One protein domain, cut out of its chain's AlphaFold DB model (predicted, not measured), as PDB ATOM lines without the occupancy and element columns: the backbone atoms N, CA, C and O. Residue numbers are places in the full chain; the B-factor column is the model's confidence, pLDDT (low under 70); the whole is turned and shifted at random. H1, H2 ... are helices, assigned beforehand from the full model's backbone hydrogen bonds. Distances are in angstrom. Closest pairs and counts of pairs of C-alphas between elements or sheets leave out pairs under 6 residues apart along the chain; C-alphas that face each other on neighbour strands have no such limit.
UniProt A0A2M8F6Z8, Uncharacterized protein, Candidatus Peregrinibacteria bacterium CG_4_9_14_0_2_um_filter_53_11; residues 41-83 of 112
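What this domain is: This is residues 41 to 83 of the 112 residues of an uncharacterized protein of Candidatus Peregrinibacteria bacterium CG_4_9_14_0_2_um_filter_53_11 (UniProt A0A2M8F6Z8). Three short helices are strung along an open, loosely curved chain, with H2 and H3 toward opposite ends of the longest axis and H1 between them to one side. The stretch of residues 62 to 70 bridges from H2 to H3, and the middle is empty. The printed part has 43 residues with three named helices, H1, H2, H3 in chain order, and no named strand; its class is all helix. It is loose, with a radius of gyration of the C-alphas of 12.3 A, and only just elongated, spanning 32 by 21 by 20 A.

Where its parts are: Find C-alpha 43 at (113.973, 50.174, 69.418); from there H1 runs 14.1 A to residue 52. H2 holds residues 56 to 61, 8.7 A. H3 holds residues 71 to 79, 12.4 A, ending at C-alpha 79 at (110.032, 61.867, 81.017).

How they stand to each other: H1 and H2 are apart, though a tight link of 3 residues joins them. H2 and H3 are apart, with a short link of 9 residues. H1 and H3 are apart. In H1, H2 and H3 every O i to N i+4 pair is within hydrogen-bond range.

The domain as a whole: Look at Arg 61 and Glu 83: their C-alphas are the two farthest apart, 33.8 A. The printed part has no cut and no long link. Mean pLDDT of the printed part is 76.1; residues 53 to 54, 56 and 81 to 83 are under 70.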
ATOM      1  N   VAL A  41     112.533  44.007  65.901       78.19
ATOM      2  CA  VAL A  41     113.735  44.855  65.880       78.19
ATOM      3  C   VAL A  41     113.969  45.538  67.229       78.19
ATOM      4  O   VAL A  41     113.058  45.728  68.033       78.19
ATOM      5  N   LYS A  42     115.222  45.911  67.515       82.44
ATOM      6  CA  LYS A  42     115.549  46.742  68.685       82.44
ATOM      7  C   LYS A  42     115.047  48.169  68.457       82.44
ATOM      8  O   LYS A  42     115.251  48.710  67.375       82.44
ATOM      9  N   PHE A  43     114.502  48.805  69.496       81.31
ATOM     10  CA  PHE A  43     113.973  50.174  69.418       81.31
ATOM     11  C   PHE A  43     114.983  51.182  68.844       81.31
ATOM     12  O   PHE A  43     114.651  51.939  67.942       81.31
ATOM     13  N   GLN A  44     116.251  51.113  69.260       81.94
ATOM     14  CA  GLN A  44     117.319  51.959  68.710       81.94
ATOM     15  C   GLN A  44     117.456  51.825  67.183       81.94
ATOM     16  O   GLN A  44     117.682  52.813  66.494       81.94
ATOM     17  N   LYS A  45     117.319  50.606  66.646       80.50
ATOM     18  CA  LYS A  45     117.391  50.352  65.203       80.50
ATOM     19  C   LYS A  45     116.140  50.831  64.481       80.50
ATOM     20  O   LYS A  45     116.278  51.345  63.381       80.50
ATOM     21  N   PHE A  46     114.970  50.717  65.106       82.62
ATOM     22  CA  PHE A  46     113.725  51.288  64.592       82.62
ATOM     23  C   PHE A  46     113.816  52.815  64.472       82.62
ATOM     24  O   PHE A  46     113.625  53.345  63.385       82.62
ATOM     25  N   VAL A  47     114.210  53.513  65.540       80.00
ATOM     26  CA  VAL A  47     114.367  54.979  65.521       80.00
ATOM     27  C   VAL A  47     115.443  55.405  64.524       80.00
ATOM     28  O   VAL A  47     115.229  56.333  63.752       80.00
ATOM     29  N   GLN A  48     116.583  54.704  64.490       79.75
ATOM     30  CA  GLN A  48     117.633  54.959  63.503       79.75
ATOM     31  C   GLN A  48     117.105  54.793  62.077       79.75
ATOM     32  O   GLN A  48     117.420  55.616  61.224       79.75
ATOM     33  N   LEU A  49     116.312  53.752  61.817       77.31
ATOM     34  CA  LEU A  49     115.702  53.537  60.514       77.31
ATOM     35  C   LEU A  49     114.787  54.714  60.177       77.31
ATOM     36  O   LEU A  49     115.068  55.397  59.206       77.31
ATOM     37  N   VAL A  50     113.812  55.033  61.032       74.50
ATOM     38  CA  VAL A  50     112.868  56.151  60.836       74.50
ATOM     39  C   VAL A  50     113.580  57.496  60.626       74.50
ATOM     40  O   VAL A  50     113.134  58.298  59.818       74.50
ATOM     41  N   ALA A  51     114.700  57.742  61.309       72.94
ATOM     42  CA  ALA A  51     115.417  59.016  61.246       72.94
ATOM     43  C   ALA A  51     116.392  59.150  60.059       72.94
ATOM     44  O   ALA A  51     116.807  60.262  59.743       72.94
ATOM     45  N   THR A  52     116.822  58.046  59.432       71.06
ATOM     46  CA  THR A  52     117.901  58.088  58.423       71.06
ATOM     47  C   THR A  52     117.392  58.422  57.016       71.06
ATOM     48  O   THR A  52     118.176  58.931  56.212       71.06
ATOM     49  N   HIS A  53     116.125  58.154  56.678       66.12
ATOM     50  CA  HIS A  53     115.551  58.527  55.372       66.12
ATOM     51  C   HIS A  53     114.239  59.298  55.524       66.12
ATOM     52  O   HIS A  53     113.570  59.213  56.549       66.12
ATOM     53  N   ASP A  54     113.874  60.047  54.483       63.00
ATOM     54  CA  ASP A  54     112.557  60.668  54.373       63.00
ATOM     55  C   ASP A  54     111.510  59.581  54.089       63.00
ATOM     56  O   ASP A  54     111.341  59.116  52.960       63.00
ATOM     57  N   PHE A  55     110.874  59.106  55.157       71.31
ATOM     58  CA  PHE A  55     109.861  58.056  55.121       71.31
ATOM     59  C   PHE A  55     108.437  58.617  55.070       71.31
ATOM     60  O   PHE A  55     107.509  57.883  55.404       71.31
ATOM     61  N   ALA A  56     108.226  59.869  54.640       69.25
ATOM     62  CA  ALA A  56     106.886  60.459  54.532       69.25
ATOM     63  C   ALA A  56     105.906  59.549  53.763       69.25
ATOM     64  O   ALA A  56     104.797  59.289  54.228       69.25
ATOM     65  N   ASP A  57     106.362  58.963  52.653       70.75
ATOM     66  CA  ASP A  57     105.570  58.032  51.842       70.75
ATOM     67  C   ASP A  57     105.304  56.684  52.535       70.75
ATOM     68  O   ASP A  57     104.276  56.058  52.288       70.75
ATOM     69  N   VAL A  58     106.209  56.212  53.398       73.75
ATOM     70  CA  VAL A  58     106.043  54.944  54.132       73.75
ATOM     71  C   VAL A  58     105.159  55.154  55.360       73.75
ATOM     72  O   VAL A  58     104.225  54.386  55.563       73.75
ATOM     73  N   MET A  59     105.370  56.231  56.121       72.62
ATOM     74  CA  MET A  59     104.476  56.621  57.215       72.62
ATOM     75  C   MET A  59     103.057  56.882  56.711       72.62
ATOM     76  O   MET A  59     102.110  56.488  57.377       72.62
ATOM     77  N   SER A  60     102.891  57.480  55.525       76.12
ATOM     78  CA  SER A  60     101.571  57.677  54.914       76.12
ATOM     79  C   SER A  60     100.879  56.361  54.549       76.12
ATOM     80  O   SER A  60      99.666  56.258  54.713       76.12
ATOM     81  N   ARG A  61     101.616  55.370  54.036       78.69
ATOM     82  CA  ARG A  61     101.048  54.082  53.594       78.69
ATOM     83  C   ARG A  61     100.638  53.175  54.748       78.69
ATOM     84  O   ARG A  61      99.751  52.351  54.564       78.69
ATOM     85  N   TYR A  62     101.278  53.339  55.900       78.31
ATOM     86  CA  TYR A  62     101.060  52.533  57.101       78.31
ATOM     87  C   TYR A  62     100.578  53.391  58.281       78.31
ATOM     88  O   TYR A  62     100.831  53.063  59.435       78.31
ATOM     89  N   ALA A  63      99.904  54.511  57.996       73.00
ATOM     90  CA  ALA A  63      99.460  55.466  59.015       73.00
ATOM     91  C   ALA A  63      98.437  54.867  59.992       73.00
ATOM     92  O   ALA A  63      98.381  55.277  61.148       73.00
ATOM     93  N   ASP A  64      97.656  53.895  59.520       79.38
ATOM     94  CA  ASP A  64      96.638  53.192  60.301       79.38
ATOM     95  C   ASP A  64      97.181  51.914  60.975       79.38
ATOM     96  O   ASP A  64      96.415  51.178  61.596       79.38
ATOM     97  N   GLU A  65      98.480  51.604  60.839       79.94
ATOM     98  CA  GLU A  65      99.071  50.439  61.502       79.94
ATOM     99  C   GLU A  65      99.482  50.738  62.950       79.94
ATOM    100  O   GLU A  65     100.179  51.709  63.250       79.94
ATOM    101  N   ASP A  66      99.103  49.836  63.857       75.19
ATOM    102  CA  ASP A  66      99.439  49.940  65.274       75.19
ATOM    103  C   ASP A  66     100.896  49.543  65.555       75.19
ATOM    104  O   ASP A  66     101.327  48.407  65.317       75.19
ATOM    105  N   ILE A  67     101.649  50.456  66.177       77.44
ATOM    106  CA  ILE A  67     102.995  50.182  66.693       77.44
ATOM    107  C   ILE A  67     102.896  49.767  68.165       77.44
ATOM    108  O   ILE A  67     102.574  50.569  69.041       77.44
ATOM    109  N   VAL A  68     103.235  48.511  68.460       77.81
ATOM    110  CA  VAL A  68     103.245  47.991  69.836       77.81
ATOM    111  C   VAL A  68     104.568  48.342  70.522       77.81
ATOM    112  O   VAL A  68     105.621  47.779  70.212       77.81
ATOM    113  N   LEU A  69     104.509  49.259  71.487       80.06
ATOM    114  CA  LEU A  69     105.634  49.677  72.330       80.06
ATOM    115  C   LEU A  69     105.413  49.213  73.774       80.06
ATOM    116  O   LEU A  69     104.281  49.001  74.207       80.06
ATOM    117  N   SER A  70     106.491  49.051  74.544       81.81
ATOM    118  CA  SER A  70     106.356  48.757  75.972       81.81
ATOM    119  C   SER A  70     105.954  50.012  76.746       81.81
ATOM    120  O   SER A  70     106.479  51.098  76.503       81.81
ATOM    121  N   THR A  71     105.072  49.864  77.736       85.19
ATOM    122  CA  THR A  71     104.640  50.972  78.604       85.19
ATOM    123  C   THR A  71     105.819  51.656  79.294       85.19
ATOM    124  O   THR A  71     105.867  52.875  79.333       85.19
ATOM    125  N   ASN A  72     106.811  50.887  79.760       84.94
ATOM    126  CA  ASN A  72     108.019  51.443  80.380       84.94
ATOM    127  C   ASN A  72     108.789  52.356  79.419       84.94
ATOM    128  O   ASN A  72     109.254  53.410  79.826       84.94
ATOM    129  N   LEU A  73     108.872  51.985  78.136       82.62
ATOM    130  CA  LEU A  73     109.527  52.815  77.129       82.62
ATOM    131  C   LEU A  73     108.753  54.114  76.905       82.62
ATOM    132  O   LEU A  73     109.373  55.162  76.793       82.62
ATOM    133  N   LEU A  74     107.420  54.063  76.866       82.94
ATOM    134  CA  LEU A  74     106.594  55.269  76.759       82.94
ATOM    135  C   LEU A  74     106.776  56.191  77.970       82.94
ATOM    136  O   LEU A  74     106.891  57.400  77.790       82.94
ATOM    137  N   THR A  75     106.851  55.629  79.179       85.44
ATOM    138  CA  THR A  75     107.144  56.377  80.409       85.44
ATOM    139  C   THR A  75     108.505  57.066  80.328       85.44
ATOM    140  O   THR A  75     108.600  58.263  80.591       85.44
ATOM    141  N   ASP A  76     109.545  56.343  79.909       84.12
ATOM    142  CA  ASP A  76     110.897  56.894  79.784       84.12
ATOM    143  C   ASP A  76     110.972  57.971  78.685       84.12
ATOM    144  O   ASP A  76     111.619  59.001  78.869       84.12
ATOM    145  N   LEU A  77     110.274  57.782  77.557       81.25
ATOM    146  CA  LEU A  77     110.189  58.771  76.472       81.25
ATOM    147  C   LEU A  77     109.453  60.045  76.894       81.25
ATOM    148  O   LEU A  77     109.871  61.137  76.513       81.25
ATOM    149  N   ALA A  78     108.364  59.913  77.652       80.44
ATOM    150  CA  ALA A  78     107.606  61.054  78.152       80.44
ATOM    151  C   ALA A  78     108.434  61.879  79.147       80.44
ATOM    152  O   ALA A  78     108.469  63.105  79.048       80.44
ATOM    153  N   ASN A  79     109.163  61.207  80.042       76.38
ATOM    154  CA  ASN A  79     110.032  61.867  81.017       76.38
ATOM    155  C   ASN A  79     111.272  62.508  80.366       76.38
ATOM    156  O   ASN A  79     111.717  63.563  80.809       76.38
ATOM    157  N   ALA A  80     111.794  61.941  79.270       72.56
ATOM    158  CA  ALA A  80     112.953  62.495  78.561       72.56
ATOM    159  C   ALA A  80     112.717  63.897  77.957       72.56
ATOM    160  O   ALA A  80     113.679  64.580  77.607       72.56
ATOM    161  N   HIS A  81     111.461  64.341  77.816       61.22
ATOM    162  CA  HIS A  81     111.138  65.679  77.311       61.22
ATOM    163  C   HIS A  81     111.250  66.783  78.381       61.22
ATOM    164  O   HIS A  81     111.432  67.946  78.025       61.22
ATOM    165  N   GLU A  82     111.186  66.443  79.674       57.44
ATOM    166  CA  GLU A  82     111.186  67.428  80.771       57.44
ATOM    167  C   GLU A  82     112.570  67.687  81.387       57.44
ATOM    168  O   GLU A  82     112.746  68.658  82.122       57.44
ATOM    169  N   GLU A  83     113.598  66.923  81.015       49.25
ATOM    170  CA  GLU A  83     114.975  67.134  81.484       49.25
ATOM    171  C   GLU A  83     115.759  68.119  80.596       49.25
ATOM    172  O   GLU A  83     116.926  67.911  80.265       49.25
TER     173      GLU A  83